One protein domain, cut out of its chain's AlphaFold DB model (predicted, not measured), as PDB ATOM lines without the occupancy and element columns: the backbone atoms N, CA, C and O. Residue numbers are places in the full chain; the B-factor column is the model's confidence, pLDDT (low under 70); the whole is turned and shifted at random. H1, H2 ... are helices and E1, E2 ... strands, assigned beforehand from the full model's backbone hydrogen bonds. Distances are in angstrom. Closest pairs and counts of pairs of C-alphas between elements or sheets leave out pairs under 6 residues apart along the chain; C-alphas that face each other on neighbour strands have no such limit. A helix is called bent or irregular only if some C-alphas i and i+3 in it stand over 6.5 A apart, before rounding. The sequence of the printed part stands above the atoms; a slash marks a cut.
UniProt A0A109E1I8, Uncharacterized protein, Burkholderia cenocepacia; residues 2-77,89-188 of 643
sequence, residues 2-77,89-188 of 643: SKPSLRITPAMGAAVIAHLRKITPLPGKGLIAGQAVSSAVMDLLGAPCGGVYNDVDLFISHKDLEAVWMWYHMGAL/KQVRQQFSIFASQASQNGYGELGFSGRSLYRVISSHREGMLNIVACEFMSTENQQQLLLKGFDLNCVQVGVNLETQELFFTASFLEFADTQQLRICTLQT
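AT A GLANCE: This is residues 2 to 77 and 89 to 188 of the 643 residues of an uncharacterized protein of Burkholderia cenocepacia (UniProt A0A109E1I8). A seven-stranded sheet, strongly twisted and curled like part of a barrel, wraps round the short helix H4, while H1, H2 and H3 cover its other face, H1 and H2 over the end with E6 and H3 over E2 beside E5. This gives three layers, helices on both faces of one sheet; H5 sits beyond the E6 end, near H2, and the long E3 and E4 hairpin, with residues 99 to 113 at its tip, reaches far from the middle. The printed part has 176 residues, with five named helices and seven named strands in the chain order H1 E1 H2 E2 H3 E3 E4 E5 H4 E6 E7 H5. The mixed sheet has the order E3 E4 E5 E2 E1 E6 E7, and the class is mixed, helices and strands. The whole is compact, with a radius of gyration of the C-alphas of 16.3 A and spans of 53 by 44 by 26 A.

HOW THE PARTS SIT: Across the sheet run E3, residues 90 to 98, E4, residues 114 to 126, E5, residues 129 to 136, E2, residues 56 to 61, E1, residues 31 to 33, E6, residues 157 to 160, and E7, residues 166 to 168. E3, E4 and E5 form a meander, each strand the antiparallel neighbour of the one before. In the hairpin of E3 and E4, N 95 and O 118 are 3.0 A apart; in that of E4 and E5, N 121 and O 133 are 2.8 A apart. E4 bends by 52 degrees at residue 117. E5 and E2 are parallel at 31 degrees, with N 60 and O 132 at 3.0 A. E2 and E1 are antiparallel, with N 59 and O 31 at 2.7 A, and so are E1 and E6, with N 159 and O 32 at 2.8 A. In the hairpin of E6 and E7, N 158 and O 167 are 2.8 A apart. The sheet curls round H4, residues 142 to 148; the closest C-alphas of H4 and E4 are those of Leu 145 and Leu 117, 6.1 A. E5, H4 and E6 form a split strand-helix-strand unit, two strands of one sheet that follow each other among the strands with a helix between them in the chain, and with E2 and E1 between them in the sheet; its crossover is right-handed. H1, residues 10 to 20, lies over E6 at a height of 8.0 A over the sheet and runs across the strands, at 85 degrees to E6 on the local plane. H2, residues 35 to 45, also over E6, has a height of 9.4 A and stands up from the sheet, rising 49 degrees. H1 and H2 touch, closest at the C-alphas of Val 16 and Ala 40, 5.8 A, and are only just about perpendicular at 73 degrees. H3, residues 62 to 74, lies over E2 at a height of 8.5 A and runs along it, at 18 degrees on the local plane. H5, residues 170 to 178, is only just not on the sheet, with 4 pairs of C-alphas within 10 A; it is close to but not clearly touching H2, the C-alphas of Met 42 and Ala 176 being 7.5 A apart. Every O i to N i+4 pair is within hydrogen-bond range in H2, H4 and H5, against 5 of 7 in H1 and 7 of 9 in H3.

IN THESE COORDINATES: H1 begins at C-alpha 10, (-51.115, -24.903, 17.885), and spans 16.1 A; it is only just irregular, C-alphas 11 and 14 being 6.8 A apart. H3 spans 19.5 A and is irregular, C-alphas 63 and 66 being 7.3 A apart. E4, 32.4 A long, begins at C-alpha 114, (-25.097, -24.297, 4.600); E3 measures 24.5 A and E5 21.0 A. H5 ends at C-alpha 178, (-52.593, -16.254, 0.001).

THE WHOLE: The two C-alphas farthest apart are those of Leu 77 and Gly 108, 54.4 A. Residues 78 to 88 are not printed, and C-alphas 77 and 89 are 23.2 A apart across the cut. The link from E3 to E4, 15 residues, is long. The mean pLDDT of the printed part is 81.5; residues 2 to 5, 72 to 77 and 89 to 116 are under 70.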
ATOM      1  N   SER A   2     -70.338 -13.195   8.366       37.09
ATOM      2  CA  SER A   2     -68.976 -13.613   8.031       37.09
ATOM      3  C   SER A   2     -68.663 -14.872   8.838       37.09
ATOM      4  O   SER A   2     -68.897 -14.901  10.048       37.09
ATOM      5  N   LYS A   3     -68.197 -15.943   8.181       42.34
ATOM      6  CA  LYS A   3     -67.639 -17.084   8.912       42.34
ATOM      7  C   LYS A   3     -66.527 -16.527   9.814       42.34
ATOM      8  O   LYS A   3     -65.718 -15.750   9.304       42.34
ATOM      9  N   PRO A   4     -66.494 -16.855  11.118       49.16
ATOM     10  CA  PRO A   4     -65.369 -16.471  11.959       49.16
ATOM     11  C   PRO A   4     -64.097 -16.946  11.260       49.16
ATOM     12  O   PRO A   4     -64.024 -18.106  10.852       49.16
ATOM     13  N   SER A   5     -63.146 -16.036  11.045       57.97
ATOM     14  CA  SER A   5     -61.863 -16.367  10.435       57.97
ATOM     15  C   SER A   5     -61.188 -17.395  11.339       57.97
ATOM     16  O   SER A   5     -60.660 -17.030  12.394       57.97
ATOM     17  N   LEU A   6     -61.273 -18.682  10.994       70.00
ATOM     18  CA  LEU A   6     -60.543 -19.708  11.719       70.00
ATOM     19  C   LEU A   6     -59.061 -19.361  11.595       70.00
ATOM     20  O   LEU A   6     -58.514 -19.324  10.496       70.00
ATOM     21  N   ARG A   7     -58.430 -19.062  12.729       88.44
ATOM     22  CA  ARG A   7     -56.994 -18.816  12.790       88.44
ATOM     23  C   ARG A   7     -56.283 -20.141  13.001       88.44
ATOM     24  O   ARG A   7     -56.684 -20.929  13.859       88.44
ATOM     25  N   ILE A   8     -55.209 -20.356  12.250       94.25
ATOM     26  CA  ILE A   8     -54.312 -21.488  12.469       94.25
ATOM     27  C   ILE A   8     -53.647 -21.305  13.835       94.25
ATOM     28  O   ILE A   8     -53.017 -20.281  14.095       94.25
ATOM     29  N   THR A   9     -53.815 -22.278  14.728       96.00
ATOM     30  CA  THR A   9     -53.254 -22.246  16.087       96.00
ATOM     31  C   THR A   9     -52.640 -23.596  16.455       96.00
ATOM     32  O   THR A   9     -53.067 -24.619  15.914       96.00
ATOM     33  N   PRO A  10     -51.682 -23.641  17.402       95.62
ATOM     34  CA  PRO A  10     -51.115 -24.903  17.885       95.62
ATOM     35  C   PRO A  10     -52.168 -25.910  18.373       95.62
ATOM     36  O   PRO A  10     -52.037 -27.107  18.130       95.62
ATOM     37  N   ALA A  11     -53.265 -25.428  18.966       95.31
ATOM     38  CA  ALA A  11     -54.361 -26.255  19.473       95.31
ATOM     39  C   ALA A  11     -55.116 -27.048  18.384       95.31
ATOM     40  O   ALA A  11     -55.831 -27.997  18.697       95.31
ATOM     41  N   MET A  12     -54.948 -26.706  17.099       96.88
ATOM     42  CA  MET A  12     -55.536 -27.473  15.994       96.88
ATOM     43  C   MET A  12     -54.906 -28.860  15.816       96.88
ATOM     44  O   MET A  12     -55.473 -29.688  15.101       96.88
ATOM     45  N   GLY A  13     -53.758 -29.140  16.443       97.75
ATOM     46  CA  GLY A  13     -53.020 -30.384  16.224       97.75
ATOM     47  C   GLY A  13     -53.840 -31.643  16.527       97.75
ATOM     48  O   GLY A  13     -53.854 -32.558  15.707       97.75
ATOM     49  N   ALA A  14     -54.631 -31.666  17.605       97.75
ATOM     50  CA  ALA A  14     -55.519 -32.793  17.914       97.75
ATOM     51  C   ALA A  14     -56.546 -33.068  16.796       97.75
ATOM     52  O   ALA A  14     -56.765 -34.220  16.410       97.75
ATOM     53  N   ALA A  15     -57.139 -32.013  16.224       97.88
ATOM     54  CA  ALA A  15     -58.086 -32.132  15.116       97.88
ATOM     55  C   ALA A  15     -57.401 -32.623  13.831       97.88
ATOM     56  O   ALA A  15     -57.948 -33.470  13.124       97.88
ATOM     57  N   VAL A  16     -56.183 -32.147  13.558       98.12
ATOM     58  CA  VAL A  16     -55.367 -32.605  12.426       98.12
ATOM     59  C   VAL A  16     -55.002 -34.085  12.576       98.12
ATOM     60  O   VAL A  16     -55.187 -34.850  11.633       98.12
ATOM     61  N   ILE A  17     -54.569 -34.530  13.760       98.38
ATOM     62  CA  ILE A  17     -54.278 -35.950  14.034       98.38
ATOM     63  C   ILE A  17     -55.531 -36.803  13.826       98.38
ATOM     64  O   ILE A  17     -55.470 -37.835  13.156       98.38
ATOM     65  N   ALA A  18     -56.675 -36.375  14.365       98.00
ATOM     66  CA  ALA A  18     -57.943 -37.078  14.185       98.00
ATOM     67  C   ALA A  18     -58.349 -37.169  12.706       98.00
ATOM     68  O   ALA A  18     -58.909 -38.182  12.287       98.00
ATOM     69  N   HIS A  19     -58.047 -36.142  11.906       97.62
ATOM     70  CA  HIS A  19     -58.262 -36.164  10.464       97.62
ATOM     71  C   HIS A  19     -57.341 -37.186   9.778       97.62
ATOM     72  O   HIS A  19     -57.821 -38.048   9.045       97.62
ATOM     73  N   LEU A  20     -56.037 -37.153  10.062       97.75
ATOM     74  CA  LEU A  20     -55.050 -38.041   9.439       97.75
ATOM     75  C   LEU A  20     -55.238 -39.520   9.810       97.75
ATOM     76  O   LEU A  20     -55.001 -40.389   8.971       97.75
ATOM     77  N   ARG A  21     -55.740 -39.825  11.014       97.12
ATOM     78  CA  ARG A  21     -56.083 -41.204  11.424       97.12
ATOM     79  C   ARG A  21     -57.177 -41.847  10.572       97.12
ATOM     80  O   ARG A  21     -57.270 -43.069  10.543       97.12
ATOM     81  N   LYS A  22     -57.992 -41.054   9.867       96.75
ATOM     82  CA  LYS A  22     -58.976 -41.572   8.899       96.75
ATOM     83  C   LYS A  22     -58.315 -42.083   7.617       96.75
ATOM     84  O   LYS A  22     -58.946 -42.823   6.874       96.75
ATOM     85  N   ILE A  23     -57.076 -41.665   7.354       95.69
ATOM     86  CA  ILE A  23     -56.326 -41.961   6.128       95.69
ATOM     87  C   ILE A  23     -55.379 -43.138   6.353       95.69
ATOM     88  O   ILE A  23     -55.281 -44.026   5.513       95.69
ATOM     89  N   THR A  24     -54.668 -43.146   7.481       95.31
ATOM     90  CA  THR A  24     -53.729 -44.217   7.833       95.31
ATOM     91  C   THR A  24     -53.613 -44.363   9.352       95.31
ATOM     92  O   THR A  24     -53.715 -43.358  10.061       95.31
ATOM     93  N   PRO A  25     -53.365 -45.576   9.883       94.25
ATOM     94  CA  PRO A  25     -53.015 -45.754  11.290       94.25
ATOM     95  C   PRO A  25     -51.766 -44.942  11.652       94.25
ATOM     96  O   PRO A  25     -50.796 -44.925  10.893       94.25
ATOM     97  N   LEU A  26     -51.794 -44.277  12.811       94.06
ATOM     98  CA  LEU A  26     -50.702 -43.433  13.306       94.06
ATOM     99  C   LEU A  26     -50.227 -43.910  14.686       94.06
ATOM    100  O   LEU A  26     -51.085 -44.184  15.533       94.06
ATOM    101  N   PRO A  27     -48.906 -43.952  14.944       93.19
ATOM    102  CA  PRO A  27     -48.367 -44.298  16.256       93.19
ATOM    103  C   PRO A  27     -48.695 -43.248  17.321       93.19
ATOM    104  O   PRO A  27     -49.207 -42.165  17.039       93.19
ATOM    105  N   GLY A  28     -48.383 -43.577  18.575       91.12
ATOM    106  CA  GLY A  28     -48.506 -42.642  19.696       91.12
ATOM    107  C   GLY A  28     -47.411 -41.570  19.748       91.12
ATOM    108  O   GLY A  28     -47.556 -40.616  20.501       91.12
ATOM    109  N   LYS A  29     -46.329 -41.722  18.968       94.19
ATOM    110  CA  LYS A  29     -45.169 -40.824  18.993       94.19
ATOM    111  C   LYS A  29     -44.598 -40.501  17.620       94.19
ATOM    112  O   LYS A  29     -44.750 -41.279  16.679       94.19
ATOM    113  N   GLY A  30     -43.886 -39.377  17.546       94.06
ATOM    114  CA  GLY A  30     -43.239 -38.860  16.341       94.06
ATOM    115  C   GLY A  30     -43.879 -37.575  15.812       94.06
ATOM    116  O   GLY A  30     -44.873 -37.079  16.342       94.06
ATOM    117  N   LEU A  31     -43.282 -37.023  14.760       97.12
ATOM    118  CA  LEU A  31     -43.698 -35.773  14.135       97.12
ATOM    119  C   LEU A  31     -44.206 -36.060  12.728       97.12
ATOM    120  O   LEU A  31     -43.434 -36.471  11.869       97.12
ATOM    121  N   ILE A  32     -45.485 -35.815  12.467       98.00
ATOM    122  CA  ILE A  32     -45.993 -35.853  11.095       98.00
ATOM    123  C   ILE A  32     -45.785 -34.476  10.491       98.00
ATOM    124  O   ILE A  32     -46.127 -33.483  11.127       98.00
ATOM    125  N   ALA A  33     -45.238 -34.383   9.286       98.00
ATOM    126  CA  ALA A  33     -45.045 -33.097   8.629       98.00
ATOM    127  C   ALA A  33     -45.260 -33.185   7.121       98.00
ATOM    128  O   ALA A  33     -45.360 -34.267   6.550       98.00
ATOM    129  N   GLY A  34     -45.349 -32.030   6.471       97.12
ATOM    130  CA  GLY A  34     -45.435 -31.946   5.023       97.12
ATOM    131  C   GLY A  34     -46.863 -31.831   4.492       97.12
ATOM    132  O   GLY A  34     -47.751 -31.240   5.113       97.12
ATOM    133  N   GLN A  35     -47.090 -32.373   3.295       96.88
ATOM    134  CA  GLN A  35     -48.323 -32.147   2.535       96.88
ATOM    135  C   GLN A  35     -49.579 -32.691   3.222       96.88
ATOM    136  O   GLN A  35     -50.612 -32.027   3.167       96.88
ATOM    137  N   ALA A  36     -49.525 -33.867   3.854       97.88
ATOM    138  CA  ALA A  36     -50.703 -34.425   4.519       97.88
ATOM    139  C   ALA A  36     -51.204 -33.510   5.643       97.88
ATOM    140  O   ALA A  36     -52.400 -33.255   5.756       97.88
ATOM    141  N   VAL A  37     -50.285 -32.954   6.435       98.31
ATOM    142  CA  VAL A  37     -50.630 -32.003   7.501       98.31
ATOM    143  C   VAL A  37     -51.196 -30.719   6.903       98.31
ATOM    144  O   VAL A  37     -52.246 -30.265   7.346       98.31
ATOM    145  N   SER A  38     -50.552 -30.177   5.866       98.00
ATOM    146  CA  SER A  38     -51.041 -29.001   5.133       98.00
ATOM    147  C   SER A  38     -52.469 -29.203   4.626       98.00
ATOM    148  O   SER A  38     -53.350 -28.417   4.951       98.00
ATOM    149  N   SER A  39     -52.734 -30.319   3.947       97.44
ATOM    150  CA  SER A  39     -54.055 -30.634   3.390       97.44
ATOM    151  C   SER A  39     -55.112 -30.792   4.482       97.44
ATOM    152  O   SER A  39     -56.194 -30.234   4.359       97.44
ATOM    153  N   ALA A  40     -54.779 -31.454   5.599       98.00
ATOM    154  CA  ALA A  40     -55.680 -31.572   6.747       98.00
ATOM    155  C   ALA A  40     -55.991 -30.220   7.400       98.00
ATOM    156  O   ALA A  40     -57.133 -29.979   7.785       98.00
ATOM    157  N   VAL A  41     -55.006 -29.323   7.508       97.81
ATOM    158  CA  VAL A  41     -55.244 -27.949   7.968       97.81
ATOM    159  C   VAL A  41     -56.186 -27.231   7.001       97.81
ATOM    160  O   VAL A  41     -57.184 -26.672   7.444       97.81
ATOM    161  N   MET A  42     -55.928 -27.296   5.693       96.50
ATOM    162  CA  MET A  42     -56.758 -26.639   4.677       96.50
ATOM    163  C   MET A  42     -58.190 -27.183   4.642       96.50
ATOM    164  O   MET A  42     -59.129 -26.393   4.558       96.50
ATOM    165  N   ASP A  43     -58.384 -28.491   4.819       95.94
ATOM    166  CA  ASP A  43     -59.712 -29.108   4.927       95.94
ATOM    167  C   ASP A  43     -60.477 -28.623   6.159       95.94
ATOM    168  O   ASP A  43     -61.659 -28.286   6.069       95.94
ATOM    169  N   LEU A  44     -59.809 -28.530   7.312       95.56
ATOM    170  CA  LEU A  44     -60.413 -28.005   8.540       95.56
ATOM    171  C   LEU A  44     -60.786 -26.518   8.417       95.56
ATOM    172  O   LEU A  44     -61.737 -26.072   9.057       95.56
ATOM    173  N   LEU A  45     -60.063 -25.763   7.587       93.69
ATOM    174  CA  LEU A  45     -60.370 -24.367   7.261       93.69
ATOM    175  C   LEU A  45     -61.422 -24.224   6.147       93.69
ATOM    176  O   LEU A  45     -61.969 -23.137   5.957       93.69
ATOM    177  N   GLY A  46     -61.729 -25.303   5.420       92.88
ATOM    178  CA  GLY A  46     -62.586 -25.277   4.234       92.88
ATOM    179  C   GLY A  46     -61.961 -24.538   3.046       92.88
ATOM    180  O   GLY A  46     -62.689 -23.941   2.252       92.88
ATOM    181  N   ALA A  47     -60.629 -24.530   2.950       88.62
ATOM    182  CA  ALA A  47     -59.893 -23.944   1.839       88.62
ATOM    183  C   ALA A  47     -59.900 -24.885   0.612       88.62
ATOM    184  O   ALA A  47     -59.863 -26.105   0.773       88.62
ATOM    185  N   PRO A  48     -59.922 -24.348  -0.623       84.25
ATOM    186  CA  PRO A  48     -60.058 -25.151  -1.845       84.25
ATOM    187  C   PRO A  48     -58.855 -26.061  -2.137       84.25
ATOM    188  O   PRO A  48     -58.998 -27.042  -2.857       84.25
ATOM    189  N   CYS A  49     -57.687 -25.753  -1.575       85.62
ATOM    190  CA  CYS A  49     -56.450 -26.508  -1.762       85.62
ATOM    191  C   CYS A  49     -56.297 -27.714  -0.810       85.62
ATOM    192  O   CYS A  49     -55.235 -28.338  -0.788       85.62
ATOM    193  N   GLY A  50     -57.321 -28.013   0.001       86.31
ATOM    194  CA  GLY A  50     -57.372 -29.191   0.869       86.31
ATOM    195  C   GLY A  50     -57.626 -30.504   0.113       86.31
ATOM    196  O   GLY A  50     -57.732 -30.532  -1.113       86.31
ATOM    197  N   GLY A  51     -57.688 -31.619   0.843       86.69
ATOM    198  CA  GLY A  51     -58.150 -32.904   0.313       86.69
ATOM    199  C   GLY A  51     -57.143 -33.718  -0.504       86.69
ATOM    200  O   GLY A  51     -57.479 -34.814  -0.955       86.69
ATOM    201  N   VAL A  52     -55.908 -33.239  -0.700       92.56
ATOM    202  CA  VAL A  52     -54.903 -33.919  -1.538       92.56
ATOM    203  C   VAL A  52     -53.850 -34.642  -0.694       92.56
ATOM    204  O   VAL A  52     -52.842 -34.065  -0.278       92.56
ATOM    205  N   TYR A  53     -54.030 -35.951  -0.514       94.81
ATOM    206  CA  TYR A  53     -53.158 -36.799   0.306       94.81
ATOM    207  C   TYR A  53     -52.384 -37.817  -0.540       94.81
ATOM    208  O   TYR A  53     -52.962 -38.771  -1.050       94.81
ATOM    209  N   ASN A  54     -51.065 -37.636  -0.657       91.88
ATOM    210  CA  ASN A  54     -50.179 -38.542  -1.407       91.88
ATOM    211  C   ASN A  54     -49.543 -39.624  -0.511       91.88
ATOM    212  O   ASN A  54     -49.451 -40.800  -0.876       91.88
ATOM    213  N   ASP A  55     -49.071 -39.194   0.651       95.75
ATOM    214  CA  ASP A  55     -48.472 -39.970   1.728       95.75
ATOM    215  C   ASP A  55     -48.470 -39.130   3.013       95.75
ATOM    216  O   ASP A  55     -48.684 -37.916   2.990       95.75
ATOM    217  N   VAL A  56     -48.280 -39.802   4.144       97.50
ATOM    218  CA  VAL A  56     -48.178 -39.223   5.480       97.50
ATOM    219  C   VAL A  56     -46.753 -39.451   5.968       97.50
ATOM    220  O   VAL A  56     -46.406 -40.558   6.379       97.50
ATOM    221  N   ASP A  57     -45.919 -38.416   5.891       97.62
ATOM    222  CA  ASP A  57     -44.525 -38.482   6.327       97.62
ATOM    223  C   ASP A  57     -44.429 -38.373   7.855       97.62
ATOM    224  O   ASP A  57     -44.649 -37.306   8.436       97.62
ATOM    225  N   LEU A  58     -44.096 -39.488   8.502       96.81
ATOM    226  CA  LEU A  58     -43.814 -39.588   9.927       96.81
ATOM    227  C   LEU A  58     -42.305 -39.515  10.161       96.81
ATOM    228  O   LEU A  58     -41.574 -40.468   9.895       96.81
ATOM    229  N   PHE A  59     -41.853 -38.408  10.726       95.56
ATOM    230  CA  PHE A  59     -40.473 -38.186  11.124       95.56
ATOM    231  C   PHE A  59     -40.258 -38.628  12.567       95.56
ATOM    232  O   PHE A  59     -40.959 -38.199  13.487       95.56
ATOM    233  N   ILE A  60     -39.257 -39.476  12.768       93.38
ATOM    234  CA  ILE A  60     -38.895 -40.019  14.077       93.38
ATOM    235  C   ILE A  60     -37.387 -39.934  14.282       93.38
ATOM    236  O   ILE A  60     -36.607 -40.045  13.337       93.38
ATOM    237  N   SER A  61     -36.967 -39.737  15.529       90.44
ATOM    238  CA  SER A  61     -35.554 -39.826  15.893       90.44
ATOM    239  C   SER A  61     -35.031 -41.228  15.579       90.44
ATOM    240  O   SER A  61     -35.708 -42.223  15.840       90.44
ATOM    241  N   HIS A  62     -33.810 -41.329  15.055       85.56
ATOM    242  CA  HIS A  62     -33.176 -42.620  14.779       85.56
ATOM    243  C   HIS A  62     -33.135 -43.531  16.020       85.56
ATOM    244  O   HIS A  62     -33.294 -44.741  15.893       85.56
ATOM    245  N   LYS A  63     -33.018 -42.943  17.220       85.12
ATOM    246  CA  LYS A  63     -33.046 -43.669  18.503       85.12
ATOM    247  C   LYS A  63     -34.412 -44.289  18.817       85.12
ATOM    248  O   LYS A  63     -34.484 -45.259  19.558       85.12
ATOM    249  N   ASP A  64     -35.482 -43.736  18.256       84.56
ATOM    250  CA  ASP A  64     -36.862 -44.162  18.491       84.56
ATOM    251  C   ASP A  64     -37.385 -45.147  17.440       84.56
ATOM    252  O   ASP A  64     -38.496 -45.664  17.589       84.56
ATOM    253  N   LEU A  65     -36.596 -45.419  16.393       82.62
ATOM    254  CA  LEU A  65     -36.989 -46.241  15.248       82.62
ATOM    255  C   LEU A  65     -37.435 -47.647  15.648       82.62
ATOM    256  O   LEU A  65     -38.474 -48.103  15.178       82.62
ATOM    257  N   GLU A  66     -36.698 -48.300  16.542       79.56
ATOM    258  CA  GLU A  66     -37.002 -49.665  16.981       79.56
ATOM    259  C   GLU A  66     -38.346 -49.741  17.719       79.56
ATOM    260  O   GLU A  66     -39.188 -50.580  17.405       79.56
ATOM    261  N   ALA A  67     -38.609 -48.798  18.627       78.75
ATOM    262  CA  ALA A  67     -39.851 -48.758  19.397       78.75
ATOM    263  C   ALA A  67     -41.089 -48.474  18.526       78.75
ATOM    264  O   ALA A  67     -42.139 -49.085  18.727       78.75
ATOM    265  N   VAL A  68     -40.986 -47.558  17.554       76.62
ATOM    266  CA  VAL A  68     -42.093 -47.268  16.617       76.62
ATOM    267  C   VAL A  68     -42.347 -48.457  15.695       76.62
ATOM    268  O   VAL A  68     -43.499 -48.801  15.437       76.62
ATOM    269  N   TRP A  69     -41.279 -49.114  15.242       75.69
ATOM    270  CA  TRP A  69     -41.376 -50.308  14.413       75.69
ATOM    271  C   TRP A  69     -42.065 -51.461  15.150       75.69
ATOM    272  O   TRP A  69     -43.008 -52.048  14.611       75.69
ATOM    273  N   MET A  70     -41.664 -51.723  16.400       75.75
ATOM    274  CA  MET A  70     -42.309 -52.721  17.253       75.75
ATOM    275  C   MET A  70     -43.793 -52.417  17.459       75.75
ATOM    276  O   MET A  70     -44.609 -53.323  17.339       75.75
ATOM    277  N   TRP A  71     -44.167 -51.161  17.726       77.50
ATOM    278  CA  TRP A  71     -45.576 -50.779  17.885       77.50
ATOM    279  C   TRP A  71     -46.407 -51.107  16.640       77.50
ATOM    280  O   TRP A  71     -47.483 -51.691  16.756       77.50
ATOM    281  N   TYR A  72     -45.890 -50.768  15.457       69.81
ATOM    282  CA  TYR A  72     -46.609 -50.972  14.203       69.81
ATOM    283  C   TYR A  72     -46.846 -52.465  13.928       69.81
ATOM    284  O   TYR A  72     -47.957 -52.874  13.599       69.81
ATOM    285  N   HIS A  73     -45.823 -53.295  14.146       68.62
ATOM    286  CA  HIS A  73     -45.909 -54.727  13.868       68.62
ATOM    287  C   HIS A  73     -46.636 -55.492  14.976       68.62
ATOM    288  O   HIS A  73     -47.381 -56.410  14.668       68.62
ATOM    289  N   MET A  74     -46.524 -55.110  16.253       66.31
ATOM    290  CA  MET A  74     -47.262 -55.789  17.330       66.31
ATOM    291  C   MET A  74     -48.784 -55.646  17.208       66.31
ATOM    292  O   MET A  74     -49.504 -56.518  17.684       66.31
ATOM    293  N   GLY A  75     -49.280 -54.607  16.525       63.00
ATOM    294  CA  GLY A  75     -50.692 -54.516  16.139       63.00
ATOM    295  C   GLY A  75     -51.111 -55.529  15.061       63.00
ATOM    296  O   GLY A  75     -52.272 -55.924  15.031       63.00
ATOM    297  N   ALA A  76     -50.176 -55.974  14.214       53.12
ATOM    298  CA  ALA A  76     -50.384 -56.986  13.171       53.12
ATOM    299  C   ALA A  76     -50.068 -58.423  13.645       53.12
ATOM    300  O   ALA A  76     -50.591 -59.389  13.104       53.12
ATOM    301  N   LEU A  77     -49.250 -58.576  14.692       48.81
ATOM    302  CA  LEU A  77     -48.750 -59.856  15.217       48.81
ATOM    303  C   LEU A  77     -49.737 -60.619  16.118       48.81
ATOM    304  O   LEU A  77     -49.354 -61.600  16.755       48.81
ATOM    305  N   LYS A  89     -33.518 -49.733   3.493       51.59
ATOM    306  CA  LYS A  89     -32.697 -49.038   2.512       51.59
ATOM    307  C   LYS A  89     -32.024 -47.894   3.265       51.59
ATOM    308  O   LYS A  89     -32.681 -46.912   3.597       51.59
ATOM    309  N   GLN A  90     -30.742 -48.048   3.594       51.44
ATOM    310  CA  GLN A  90     -29.962 -46.941   4.136       51.44
ATOM    311  C   GLN A  90     -29.954 -45.834   3.085       51.44
ATOM    312  O   GLN A  90     -29.430 -46.005   1.982       51.44
ATOM    313  N   VAL A  91     -30.586 -44.715   3.412       55.28
ATOM    314  CA  VAL A  91     -30.603 -43.520   2.579       55.28
ATOM    315  C   VAL A  91     -29.842 -42.487   3.379       55.28
ATOM    316  O   VAL A  91     -30.407 -41.861   4.261       55.28
ATOM    317  N   ARG A  92     -28.543 -42.329   3.112       48.03
ATOM    318  CA  ARG A  92     -27.763 -41.247   3.720       48.03
ATOM    319  C   ARG A  92     -28.034 -39.967   2.934       48.03
ATOM    320  O   ARG A  92     -27.383 -39.719   1.921       48.03
ATOM    321  N   GLN A  93     -29.006 -39.175   3.378       54.56
ATOM    322  CA  GLN A  93     -29.268 -37.838   2.836       54.56
ATOM    323  C   GLN A  93     -29.132 -36.795   3.944       54.56
ATOM    324  O   GLN A  93     -29.814 -36.849   4.964       54.56
ATOM    325  N   GLN A  94     -28.216 -35.850   3.750       50.16
ATOM    326  CA  GLN A  94     -27.945 -34.768   4.692       50.16
ATOM    327  C   GLN A  94     -28.678 -33.505   4.236       50.16
ATOM    328  O   GLN A  94     -28.491 -33.072   3.101       50.16
ATOM    329  N   PHE A  95     -29.505 -32.931   5.113       47.50
ATOM    330  CA  PHE A  95     -30.319 -31.753   4.815       47.50
ATOM    331  C   PHE A  95     -29.694 -30.531   5.492       47.50
ATOM    332  O   PHE A  95     -29.579 -30.464   6.719       47.50
ATOM    333  N   SER A  96     -29.275 -29.554   4.689       41.50
ATOM    334  CA  SER A  96     -28.698 -28.291   5.154       41.50
ATOM    335  C   SER A  96     -29.582 -27.110   4.807       41.50
ATOM    336  O   SER A  96     -29.895 -26.899   3.639       41.50
ATOM    337  N   ILE A  97     -29.985 -26.311   5.797       41.50
ATOM    338  CA  ILE A  97     -30.573 -25.005   5.497       41.50
ATOM    339  C   ILE A  97     -29.497 -24.188   4.801       41.50
ATOM    340  O   ILE A  97     -28.410 -24.032   5.348       41.50
ATOM    341  N   PHE A  98     -29.836 -23.674   3.621       41.34
ATOM    342  CA  PHE A  98     -29.298 -22.422   3.121       41.34
ATOM    343  C   PHE A  98     -30.166 -21.346   3.744       41.34
ATOM    344  O   PHE A  98     -31.338 -21.213   3.388       41.34
ATOM    345  N   ALA A  99     -29.660 -20.686   4.781       33.25
ATOM    346  CA  ALA A  99     -30.462 -19.688   5.464       33.25
ATOM    347  C   ALA A  99     -30.493 -18.451   4.571       33.25
ATOM    348  O   ALA A  99     -29.626 -17.588   4.691       33.25
ATOM    349  N   SER A 100     -31.528 -18.332   3.734       36.41
ATOM    350  CA  SER A 100     -32.100 -17.013   3.523       36.41
ATOM    351  C   SER A 100     -32.481 -16.529   4.917       36.41
ATOM    352  O   SER A 100     -33.434 -17.028   5.526       36.41
ATOM    353  N   GLN A 101     -31.744 -15.565   5.458       34.19
ATOM    354  CA  GLN A 101     -32.466 -14.563   6.214       34.19
ATOM    355  C   GLN A 101     -33.383 -13.928   5.180       34.19
ATOM    356  O   GLN A 101     -32.966 -13.069   4.419       34.19
ATOM    357  N   ALA A 102     -34.601 -14.458   5.071       34.84
ATOM    358  CA  ALA A 102     -35.667 -13.711   4.458       34.84
ATOM    359  C   ALA A 102     -35.815 -12.487   5.360       34.84
ATOM    360  O   ALA A 102     -36.453 -12.559   6.414       34.84
ATOM    361  N   SER A 103     -35.169 -11.379   4.994       35.94
ATOM    362  CA  SER A 103     -35.751 -10.098   5.343       35.94
ATOM    363  C   SER A 103     -37.183 -10.132   4.812       35.94
ATOM    364  O   SER A 103     -37.502 -10.832   3.846       35.94
ATOM    365  N   GLN A 104     -38.088  -9.453   5.499       39.69
ATOM    366  CA  GLN A 104     -39.531  -9.505   5.265       39.69
ATOM    367  C   GLN A 104     -39.963  -8.966   3.872       39.69
ATOM    368  O   GLN A 104     -41.140  -8.695   3.658       39.69
ATOM    369  N   ASN A 105     -39.037  -8.853   2.910       33.94
ATOM    370  CA  ASN A 105     -39.121  -8.081   1.674       33.94
ATOM    371  C   ASN A 105     -38.926  -8.926   0.391       33.94
ATOM    372  O   ASN A 105     -38.423  -8.436  -0.618       33.94
ATOM    373  N   GLY A 106     -39.365 -10.189   0.388       44.19
ATOM    374  CA  GLY A 106     -39.449 -11.012  -0.829       44.19
ATOM    375  C   GLY A 106     -38.158 -11.737  -1.235       44.19
ATOM    376  O   GLY A 106     -37.163 -11.751  -0.521       44.19
ATOM    377  N   TYR A 107     -38.201 -12.390  -2.403       33.53
ATOM    378  CA  TYR A 107     -37.185 -13.309  -2.956       33.53
ATOM    379  C   TYR A 107     -35.759 -12.738  -3.153       33.53
ATOM    380  O   TYR A 107     -34.886 -13.455  -3.640       33.53
ATOM    381  N   GLY A 108     -35.515 -11.470  -2.808       33.09
ATOM    382  CA  GLY A 108     -34.307 -10.713  -3.152       33.09
ATOM    383  C   GLY A 108     -33.044 -11.030  -2.342       33.09
ATOM    384  O   GLY A 108     -31.968 -10.594  -2.736       33.09
ATOM    385  N   GLU A 109     -33.128 -11.797  -1.252       37.38
ATOM    386  CA  GLU A 109     -31.978 -12.067  -0.370       37.38
ATOM    387  C   GLU A 109     -31.795 -13.571  -0.099       37.38
ATOM    388  O   GLU A 109     -31.998 -14.087   1.002       37.38
ATOM    389  N   LEU A 110     -31.389 -14.313  -1.130       40.94
ATOM    390  CA  LEU A 110     -30.939 -15.698  -0.975       40.94
ATOM    391  C   LEU A 110     -29.452 -15.731  -0.590       40.94
ATOM    392  O   LEU A 110     -28.567 -15.738  -1.441       40.94
ATOM    393  N   GLY A 111     -29.178 -15.757   0.716       36.38
ATOM    394  CA  GLY A 111     -27.854 -16.062   1.260       36.38
ATOM    395  C   GLY A 111     -27.610 -17.574   1.350       36.38
ATOM    396  O   GLY A 111     -28.356 -18.298   2.008       36.38
ATOM    397  N   PHE A 112     -26.536 -18.071   0.732       43.44
ATOM    398  CA  PHE A 112     -26.145 -19.481   0.811       43.44
ATOM    399  C   PHE A 112     -25.216 -19.715   2.011       43.44
ATOM    400  O   PHE A 112     -23.995 -19.666   1.893       43.44
ATOM    401  N   SER A 113     -25.779 -19.970   3.195       40.38
ATOM    402  CA  SER A 113     -25.005 -20.476   4.342       40.38
ATOM    403  C   SER A 113     -25.501 -21.867   4.724       40.38
ATOM    404  O   SER A 113     -26.592 -22.012   5.259       40.38
ATOM    405  N   GLY A 114     -24.726 -22.900   4.390       47.25
ATOM    406  CA  GLY A 114     -25.097 -24.297   4.600       47.25
ATOM    407  C   GLY A 114     -24.866 -24.736   6.044       47.25
ATOM    408  O   GLY A 114     -23.755 -25.128   6.397       47.25
ATOM    409  N   ARG A 115     -25.905 -24.730   6.886       54.84
ATOM    410  CA  ARG A 115     -25.887 -25.470   8.163       54.84
ATOM    411  C   ARG A 115     -26.768 -26.702   8.046       54.84
ATOM    412  O   ARG A 115     -27.965 -26.598   7.794       54.84
ATOM    413  N   SER A 116     -26.166 -27.878   8.228       55.41
ATOM    414  CA  SER A 116     -26.901 -29.147   8.311       55.41
ATOM    415  C   SER A 116     -27.810 -29.134   9.531       55.41
ATOM    416  O   SER A 116     -27.328 -28.927  10.640       55.41
ATOM    417  N   LEU A 117     -29.114 -29.313   9.329       70.69
ATOM    418  CA  LEU A 117     -30.084 -29.300  10.423       70.69
ATOM    419  C   LEU A 117     -30.371 -30.691  10.964       70.69
ATOM    420  O   LEU A 117     -30.427 -30.918  12.172       70.69
ATOM    421  N   TYR A 118     -30.613 -31.601  10.030       83.75
ATOM    422  CA  TYR A 118     -30.942 -32.984  10.281       83.75
ATOM    423  C   TYR A 118     -30.467 -33.824   9.098       83.75
ATOM    424  O   TYR A 118     -30.203 -33.329   7.995       83.75
ATOM    425  N   ARG A 119     -30.333 -35.115   9.339       82.88
ATOM    426  CA  ARG A 119     -29.942 -36.109   8.353       82.88
ATOM    427  C   ARG A 119     -31.003 -37.192   8.337       82.88
ATOM    428  O   ARG A 119     -31.315 -37.748   9.383       82.88
ATOM    429  N   VAL A 120     -31.534 -37.504   7.161       86.00
ATOM    430  CA  VAL A 120     -32.344 -38.710   6.984       86.00
ATOM    431  C   VAL A 120     -31.385 -39.893   6.942       86.00
ATOM    432  O   VAL A 120     -30.395 -39.872   6.207       86.00
ATOM    433  N   ILE A 121     -31.656 -40.885   7.782       85.69
ATOM    434  CA  ILE A 121     -30.876 -42.118   7.937       85.69
ATOM    435  C   ILE A 121     -31.507 -43.243   7.114       85.69
ATOM    436  O   ILE A 121     -30.820 -44.011   6.429       85.69
ATOM    437  N   SER A 122     -32.833 -43.345   7.173       83.50
ATOM    438  CA  SER A 122     -33.615 -44.330   6.437       83.50
ATOM    439  C   SER A 122     -35.038 -43.827   6.203       83.50
ATOM    440  O   SER A 122     -35.541 -42.960   6.916       83.50
ATOM    441  N   SER A 123     -35.683 -44.389   5.184       87.56
ATOM    442  CA  SER A 123     -37.098 -44.171   4.891       87.56
ATOM    443  C   SER A 123     -37.758 -45.506   4.578       87.56
ATOM    444  O   SER A 123     -37.186 -46.307   3.828       87.56
ATOM    445  N   HIS A 124     -38.955 -45.732   5.097       87.50
ATOM    446  CA  HIS A 124     -39.745 -46.926   4.840       87.50
ATOM    447  C   HIS A 124     -41.204 -46.542   4.593       87.50
ATOM    448  O   HIS A 124     -41.782 -45.803   5.379       87.50
ATOM    449  N   ARG A 125     -41.807 -47.064   3.522       88.62
ATOM    450  CA  ARG A 125     -43.196 -46.772   3.170       88.62
ATOM    451  C   ARG A 125     -44.059 -48.012   3.327       88.62
ATOM    452  O   ARG A 125     -43.780 -49.025   2.690       88.62
ATOM    453  N   GLU A 126     -45.148 -47.856   4.064       86.44
ATOM    454  CA  GLU A 126     -46.177 -48.863   4.269       86.44
ATOM    455  C   GLU A 126     -47.557 -48.254   3.998       86.44
ATOM    456  O   GLU A 126     -48.062 -47.407   4.738       86.44
ATOM    457  N   GLY A 127     -48.145 -48.627   2.858       93.25
ATOM    458  CA  GLY A 127     -49.364 -47.998   2.356       93.25
ATOM    459  C   GLY A 127     -49.206 -46.479   2.187       93.25
ATOM    460  O   GLY A 127     -48.403 -46.005   1.368       93.25
ATOM    461  N   MET A 128     -50.000 -45.727   2.956       95.31
ATOM    462  CA  MET A 128     -49.984 -44.261   2.994       95.31
ATOM    463  C   MET A 128     -48.971 -43.693   3.990       95.31
ATOM    464  O   MET A 128     -48.622 -42.524   3.870       95.31
ATOM    465  N   LEU A 129     -48.486 -44.479   4.952       94.81
ATOM    466  CA  LEU A 129     -47.534 -44.013   5.954       94.81
ATOM    467  C   LEU A 129     -46.103 -44.141   5.421       94.81
ATOM    468  O   LEU A 129     -45.676 -45.213   4.995       94.81
ATOM    469  N   ASN A 130     -45.343 -43.051   5.461       94.69
ATOM    470  CA  ASN A 130     -43.921 -43.035   5.142       94.69
ATOM    471  C   ASN A 130     -43.128 -42.695   6.409       94.69
ATOM    472  O   ASN A 130     -43.157 -41.567   6.886       94.69
ATOM    473  N   ILE A 131     -42.438 -43.679   6.973       93.75
ATOM    474  CA  ILE A 131     -41.644 -43.550   8.193       93.75
ATOM    475  C   ILE A 131     -40.233 -43.103   7.813       93.75
ATOM    476  O   ILE A 131     -39.502 -43.825   7.132       93.75
ATOM    477  N   VAL A 132     -39.840 -41.923   8.277       92.56
ATOM    478  CA  VAL A 132     -38.552 -41.287   7.992       92.56
ATOM    479  C   VAL A 132     -37.748 -41.183   9.285       92.56
ATOM    480  O   VAL A 132     -38.091 -40.428  10.195       92.56
ATOM    481  N   ALA A 133     -36.661 -41.947   9.371       91.12
ATOM    482  CA  ALA A 133     -35.754 -41.902  10.509       91.12
ATOM    483  C   ALA A 133     -34.735 -40.778  10.324       91.12
ATOM    484  O   ALA A 133     -33.982 -40.772   9.344       91.12
ATOM    485  N   CYS A 134     -34.680 -39.859  11.283       90.88
ATOM    486  CA  CYS A 134     -33.826 -38.681  11.244       90.88
ATOM    487  C   CYS A 134     -32.845 -38.632  12.417       90.88
ATOM    488  O   CYS A 134     -33.165 -38.979  13.554       90.88
ATOM    489  N   GLU A 135     -31.650 -38.127  12.145       89.00
ATOM    490  CA  GLU A 135     -30.678 -37.684  13.135       89.00
ATOM    491  C   GLU A 135     -30.652 -36.152  13.126       89.00
ATOM    492  O   GLU A 135     -30.351 -35.538  12.102       89.00
ATOM    493  N   PHE A 136     -31.011 -35.523  14.243       83.88
ATOM    494  CA  PHE A 136     -31.008 -34.067  14.375       83.88
ATOM    495  C   PHE A 136     -29.671 -33.589  14.938       83.88
ATOM    496  O   PHE A 136     -29.163 -34.153  15.904       83.88
ATOM    497  N   MET A 137     -29.130 -32.511  14.368       77.81
ATOM    498  CA  MET A 137     -27.853 -31.929  14.808       77.81
ATOM    499  C   MET A 137     -27.996 -31.099  16.098       77.81
ATOM    500  O   MET A 137     -27.000 -30.743  16.717       77.81
ATOM    501  N   SER A 138     -29.235 -30.783  16.492       80.06
ATOM    502  CA  SER A 138     -29.599 -30.064  17.715       80.06
ATOM    503  C   SER A 138     -30.733 -30.798  18.430       80.06
ATOM    504  O   SER A 138     -31.616 -31.376  17.790       80.06
ATOM    505  N   THR A 139     -30.730 -30.763  19.760       77.44
ATOM    506  CA  THR A 139     -31.855 -31.218  20.591       77.44
ATOM    507  C   THR A 139     -32.931 -30.149  20.744       77.44
ATOM    508  O   THR A 139     -34.084 -30.473  21.007       77.44
ATOM    509  N   GLU A 140     -32.584 -28.878  20.547       78.44
ATOM    510  CA  GLU A 140     -33.529 -27.770  20.643       78.44
ATOM    511  C   GLU A 140     -34.265 -27.552  19.322       78.44
ATOM    512  O   GLU A 140     -33.654 -27.454  18.253       78.44
ATOM    513  N   ASN A 141     -35.590 -27.414  19.423       84.75
ATOM    514  CA  ASN A 141     -36.473 -26.954  18.351       84.75
ATOM    515  C   ASN A 141     -36.434 -27.812  17.068       84.75
ATOM    516  O   ASN A 141     -36.549 -27.304  15.950       84.75
ATOM    517  N   GLN A 142     -36.273 -29.130  17.232       88.19
ATOM    518  CA  GLN A 142     -36.179 -30.110  16.142       88.19
ATOM    519  C   GLN A 142     -37.340 -30.012  15.147       88.19
ATOM    520  O   GLN A 142     -37.127 -30.156  13.944       88.19
ATOM    521  N   GLN A 143     -38.546 -29.699  15.630       92.00
ATOM    522  CA  GLN A 143     -39.733 -29.483  14.806       92.00
ATOM    523  C   GLN A 143     -39.511 -28.317  13.835       92.00
ATOM    524  O   GLN A 143     -39.648 -28.481  12.627       92.00
ATOM    525  N   GLN A 144     -39.105 -27.150  14.341       90.31
ATOM    526  CA  GLN A 144     -38.861 -25.970  13.506       90.31
ATOM    527  C   GLN A 144     -37.691 -26.174  12.545       90.31
ATOM    528  O   GLN A 144     -37.739 -25.691  11.414       90.31
ATOM    529  N   LEU A 145     -36.657 -26.908  12.968       87.75
ATOM    530  CA  LEU A 145     -35.572 -27.298  12.075       87.75
ATOM    531  C   LEU A 145     -36.109 -28.163  10.928       87.75
ATOM    532  O   LEU A 145     -35.910 -27.819   9.765       87.75
ATOM    533  N   LEU A 146     -36.857 -29.226  11.231       92.06
ATOM    534  CA  LEU A 146     -37.449 -30.082  10.205       92.06
ATOM    535  C   LEU A 146     -38.275 -29.267   9.198       92.06
ATOM    536  O   LEU A 146     -38.030 -29.363   7.994       92.06
ATOM    537  N   LEU A 147     -39.204 -28.436   9.687       94.12
ATOM    538  CA  LEU A 147     -40.119 -27.677   8.832       94.12
ATOM    539  C   LEU A 147     -39.384 -26.698   7.914       94.12
ATOM    540  O   LEU A 147     -39.693 -26.615   6.727       94.12
ATOM    541  N   LYS A 148     -38.371 -26.000   8.430       89.12
ATOM    542  CA  LYS A 148     -37.540 -25.092   7.626       89.12
ATOM    543  C   LYS A 148     -36.680 -25.823   6.595       89.12
ATOM    544  O   LYS A 148     -36.172 -25.180   5.684       89.12
ATOM    545  N   GLY A 149     -36.504 -27.136   6.726       86.44
ATOM    546  CA  GLY A 149     -35.820 -27.966   5.740       86.44
ATOM    547  C   GLY A 149     -36.649 -28.264   4.491       86.44
ATOM    548  O   GLY A 149     -36.066 -28.652   3.483       86.44
ATOM    549  N   PHE A 150     -37.976 -28.091   4.516       92.62
ATOM    550  CA  PHE A 150     -38.775 -28.290   3.309       92.62
ATOM    551  C   PHE A 150     -38.539 -27.181   2.283       92.62
ATOM    552  O   PHE A 150     -38.319 -26.014   2.612       92.62
ATOM    553  N   ASP A 151     -38.610 -27.567   1.018       92.88
ATOM    554  CA  ASP A 151     -38.326 -26.727  -0.139       92.88
ATOM    555  C   ASP A 151     -39.468 -25.804  -0.539       92.88
ATOM    556  O   ASP A 151     -39.189 -24.765  -1.121       92.88
ATOM    557  N   LEU A 152     -40.721 -26.138  -0.222       95.56
ATOM    558  CA  LEU A 152     -41.894 -25.338  -0.580       95.56
ATOM    559  C   LEU A 152     -42.628 -24.843   0.667       95.56
ATOM    560  O   LEU A 152     -42.834 -25.611   1.607       95.56
ATOM    561  N   ASN A 153     -43.080 -23.587   0.661       95.75
ATOM    562  CA  ASN A 153     -43.821 -22.989   1.780       95.75
ATOM    563  C   ASN A 153     -45.081 -23.786   2.161       95.75
ATOM    564  O   ASN A 153     -45.370 -23.954   3.345       95.75
ATOM    565  N   CYS A 154     -45.785 -24.342   1.171       97.06
ATOM    566  CA  CYS A 154     -47.048 -25.054   1.358       97.06
ATOM    567  C   CYS A 154     -46.944 -26.349   2.173       97.06
ATOM    568  O   CYS A 154     -47.969 -26.915   2.544       97.06
ATOM    569  N   VAL A 155     -45.733 -26.849   2.431       97.06
ATOM    570  CA  VAL A 155     -45.485 -28.070   3.215       97.06
ATOM    571  C   VAL A 155     -44.736 -27.792   4.527       97.06
ATOM    572  O   VAL A 155     -44.402 -28.731   5.242       97.06
ATOM    573  N   GLN A 156     -44.486 -26.527   4.887       97.06
ATOM    574  CA  GLN A 156     -43.769 -26.148   6.117       97.06
ATOM    575  C   GLN A 156     -44.666 -26.146   7.368       97.06
ATOM    576  O   GLN A 156     -44.719 -25.182   8.134       97.06
ATOM    577  N   VAL A 157     -45.368 -27.255   7.577       98.31
ATOM    578  CA  VAL A 157     -46.287 -27.484   8.694       98.31
ATOM    579  C   VAL A 157     -46.169 -28.928   9.179       98.31
ATOM    580  O   VAL A 157     -45.905 -29.841   8.393       98.31
ATOM    581  N   GLY A 158     -46.338 -29.138  10.480       98.19
ATOM    582  CA  GLY A 158     -46.270 -30.448  11.114       98.19
ATOM    583  C   GLY A 158     -47.083 -30.526  12.398       98.19
ATOM    584  O   GLY A 158     -47.508 -29.510  12.935       98.19
ATOM    585  N   VAL A 159     -47.310 -31.735  12.894       98.38
ATOM    586  CA  VAL A 159     -48.023 -32.007  14.140       98.38
ATOM    587  C   VAL A 159     -47.280 -33.063  14.951       98.38
ATOM    588  O   VAL A 159     -46.899 -34.114  14.426       98.38
ATOM    589  N   ASN A 160     -47.042 -32.776  16.228       97.50
ATOM    590  CA  ASN A 160     -46.410 -33.724  17.142       97.50
ATOM    591  C   ASN A 160     -47.477 -34.668  17.705       97.50
ATOM    592  O   ASN A 160     -48.464 -34.213  18.277       97.50
ATOM    593  N   LEU A 161     -47.286 -35.975  17.542       96.69
ATOM    594  CA  LEU A 161     -48.253 -36.985  17.973       96.69
ATOM    595  C   LEU A 161     -48.367 -37.107  19.497       96.69
ATOM    596  O   LEU A 161     -49.438 -37.462  19.985       96.69
ATOM    597  N   GLU A 162     -47.304 -36.777  20.233       95.12
ATOM    598  CA  GLU A 162     -47.287 -36.843  21.697       95.12
ATOM    599  C   GLU A 162     -47.971 -35.622  22.314       95.12
ATOM    600  O   GLU A 162     -48.890 -35.764  23.117       95.12
ATOM    601  N   THR A 163     -47.550 -34.415  21.913       96.69
ATOM    602  CA  THR A 163     -48.101 -33.165  22.471       96.69
ATOM    603  C   THR A 163     -49.430 -32.769  21.837       96.69
ATOM    604  O   THR A 163     -50.163 -31.963  22.400       96.69
ATOM    605  N   GLN A 164     -49.761 -33.344  20.676       97.50
ATOM    606  CA  GLN A 164     -50.919 -32.987  19.850       97.50
ATOM    607  C   GLN A 164     -50.939 -31.515  19.423       97.50
ATOM    608  O   GLN A 164     -51.998 -30.963  19.120       97.50
ATOM    609  N   GLU A 165     -49.769 -30.883  19.364       97.75
ATOM    610  CA  GLU A 165     -49.619 -29.494  18.946       97.75
ATOM    611  C   GLU A 165     -49.249 -29.396  17.466       97.75
ATOM    612  O   GLU A 165     -48.435 -30.168  16.947       97.75
ATOM    613  N   LEU A 166     -49.846 -28.416  16.791       98.00
ATOM    614  CA  LEU A 166     -49.502 -28.017  15.432       98.00
ATOM    615  C   LEU A 166     -48.308 -27.049  15.449       98.00
ATOM    616  O   LEU A 166     -48.292 -26.064  16.186       98.00
ATOM    617  N   PHE A 167     -47.344 -27.294  14.570       97.31
ATOM    618  CA  PHE A 167     -46.162 -26.473  14.334       97.31
ATOM    619  C   PHE A 167     -46.170 -25.990  12.885       97.31
ATOM    620  O   PHE A 167     -46.478 -26.748  11.970       97.31
ATOM    621  N   PHE A 168     -45.797 -24.737  12.657       97.25
ATOM    622  CA  PHE A 168     -45.729 -24.145  11.322       97.25
ATOM    623  C   PHE A 168     -44.664 -23.053  11.270       97.25
ATOM    624  O   PHE A 168     -44.216 -22.547  12.304       97.25
ATOM    625  N   THR A 169     -44.258 -22.695  10.055       94.62
ATOM    626  CA  THR A 169     -43.415 -21.525   9.786       94.62
ATOM    627  C   THR A 169     -44.268 -20.325   9.368       94.62
ATOM    628  O   THR A 169     -45.428 -20.470   8.979       94.62
ATOM    629  N   ALA A 170     -43.682 -19.125   9.396       91.00
ATOM    630  CA  ALA A 170     -44.328 -17.930   8.851       91.00
ATOM    631  C   ALA A 170     -44.659 -18.085   7.355       91.00
ATOM    632  O   ALA A 170     -45.735 -17.687   6.921       91.00
ATOM    633  N   SER A 171     -43.783 -18.740   6.583       88.56
ATOM    634  CA  SER A 171     -44.004 -19.010   5.158       88.56
ATOM    635  C   SER A 171     -45.232 -19.888   4.909       88.56
ATOM    636  O   SER A 171     -45.934 -19.694   3.918       88.56
ATOM    637  N   PHE A 172     -45.514 -20.846   5.799       96.50
ATOM    638  CA  PHE A 172     -46.734 -21.646   5.706       96.50
ATOM    639  C   PHE A 172     -47.991 -20.820   5.993       96.50
ATOM    640  O   PHE A 172     -48.986 -20.992   5.298       96.50
ATOM    641  N   LEU A 173     -47.957 -19.913   6.975       93.94
ATOM    642  CA  LEU A 173     -49.091 -19.014   7.228       93.94
ATOM    643  C   LEU A 173     -49.359 -18.106   6.024       93.94
ATOM    644  O   LEU A 173     -50.503 -17.976   5.604       93.94
ATOM    645  N   GLU A 174     -48.306 -17.559   5.407       85.44
ATOM    646  CA  GLU A 174     -48.437 -16.787   4.166       85.44
ATOM    647  C   GLU A 174     -49.072 -17.632   3.051       85.44
ATOM    648  O   GLU A 174     -49.977 -17.162   2.364       85.44
ATOM    649  N   PHE A 175     -48.651 -18.892   2.887       93.31
ATOM    650  CA  PHE A 175     -49.290 -19.814   1.947       93.31
ATOM    651  C   PHE A 175     -50.767 -20.046   2.282       93.31
ATOM    652  O   PHE A 175     -51.599 -20.007   1.383       93.31
ATOM    653  N   ALA A 176     -51.106 -20.282   3.548       93.06
ATOM    654  CA  ALA A 176     -52.480 -20.534   3.966       93.06
ATOM    655  C   ALA A 176     -53.407 -19.357   3.644       93.06
ATOM    656  O   ALA A 176     -54.516 -19.559   3.143       93.06
ATOM    657  N   ASP A 177     -52.918 -18.140   3.869       87.19
ATOM    658  CA  ASP A 177     -53.670 -16.913   3.639       87.19
ATOM    659  C   ASP A 177     -53.776 -16.563   2.148       87.19
ATOM    660  O   ASP A 177     -54.822 -16.108   1.687       87.19
ATOM    661  N   THR A 178     -52.695 -16.753   1.385       84.19
ATOM    662  CA  THR A 178     -52.593 -16.254   0.001       84.19
ATOM    663  C   THR A 178     -52.815 -17.314  -1.063       84.19
ATOM    664  O   THR A 178     -53.162 -16.960  -2.182       84.19
ATOM    665  N   GLN A 179     -52.589 -18.590  -0.753       89.94
ATOM    666  CA  GLN A 179     -52.500 -19.696  -1.712       89.94
ATOM    667  C   GLN A 179     -51.363 -19.553  -2.740       89.94
ATOM    668  O   GLN A 179     -51.346 -20.249  -3.758       89.94
ATOM    669  N   GLN A 180     -50.374 -18.690  -2.470       90.94
ATOM    670  CA  GLN A 180     -49.200 -18.532  -3.323       90.94
ATOM    671  C   GLN A 180     -48.123 -19.571  -2.983       90.94
ATOM    672  O   GLN A 180     -47.535 -19.563  -1.897       90.94
ATOM    673  N   LEU A 181     -47.796 -20.432  -3.943       91.56
ATOM    674  CA  LEU A 181     -46.710 -21.394  -3.845       91.56
ATOM    675  C   LEU A 181     -45.348 -20.723  -4.044       91.56
ATOM    676  O   LEU A 181     -45.086 -20.073  -5.063       91.56
ATOM    677  N   ARG A 182     -44.447 -20.954  -3.089       90.69
ATOM    678  CA  ARG A 182     -43.093 -20.402  -3.066       90.69
ATOM    679  C   ARG A 182     -42.052 -21.463  -2.742       90.69
ATOM    680  O   ARG A 182     -42.242 -22.277  -1.841       90.69
ATOM    681  N   ILE A 183     -40.921 -21.403  -3.441       90.81
ATOM    682  CA  ILE A 183     -39.687 -22.077  -3.031       90.81
ATOM    683  C   ILE A 183     -39.105 -21.355  -1.809       90.81
ATOM    684  O   ILE A 183     -38.831 -20.160  -1.880       90.81
ATOM    685  N   CYS A 184     -38.913 -22.085  -0.714       87.56
ATOM    686  CA  CYS A 184     -38.267 -21.637   0.520       87.56
ATOM    687  C   CYS A 184     -36.840 -22.166   0.673       87.56
ATOM    688  O   CYS A 184     -36.009 -21.487   1.265       87.56
ATOM    689  N   THR A 185     -36.544 -23.371   0.171       83.38
ATOM    690  CA  THR A 185     -35.183 -23.930   0.197       83.38
ATOM    691  C   THR A 185     -34.864 -24.673  -1.100       83.38
ATOM    692  O   THR A 185     -35.750 -25.217  -1.754       83.38
ATOM    693  N   LEU A 186     -33.585 -24.687  -1.488       81.62
ATOM    694  CA  LEU A 186     -33.091 -25.265  -2.750       81.62
ATOM    695  C   LEU A 186     -32.031 -26.346  -2.507       81.62
ATOM    696  O   LEU A 186     -30.983 -26.375  -3.139       81.62
ATOM    697  N   GLN A 187     -32.292 -27.248  -1.563       76.50
ATOM    698  CA  GLN A 187     -31.351 -28.327  -1.236       76.50
ATOM    699  C   GLN A 187     -31.234 -29.375  -2.343       76.50
ATOM    700  O   GLN A 187     -30.164 -29.927  -2.577       76.50
ATOM    701  N   THR A 188     -32.344 -29.659  -3.023       79.31
ATOM    702  CA  THR A 188     -32.409 -30.605  -4.138       79.31
ATOM    703  C   THR A 188     -33.077 -29.922  -5.328       79.31
ATOM    704  O   THR A 188     -34.222 -30.239  -5.649       79.31
TER     705      THR A 188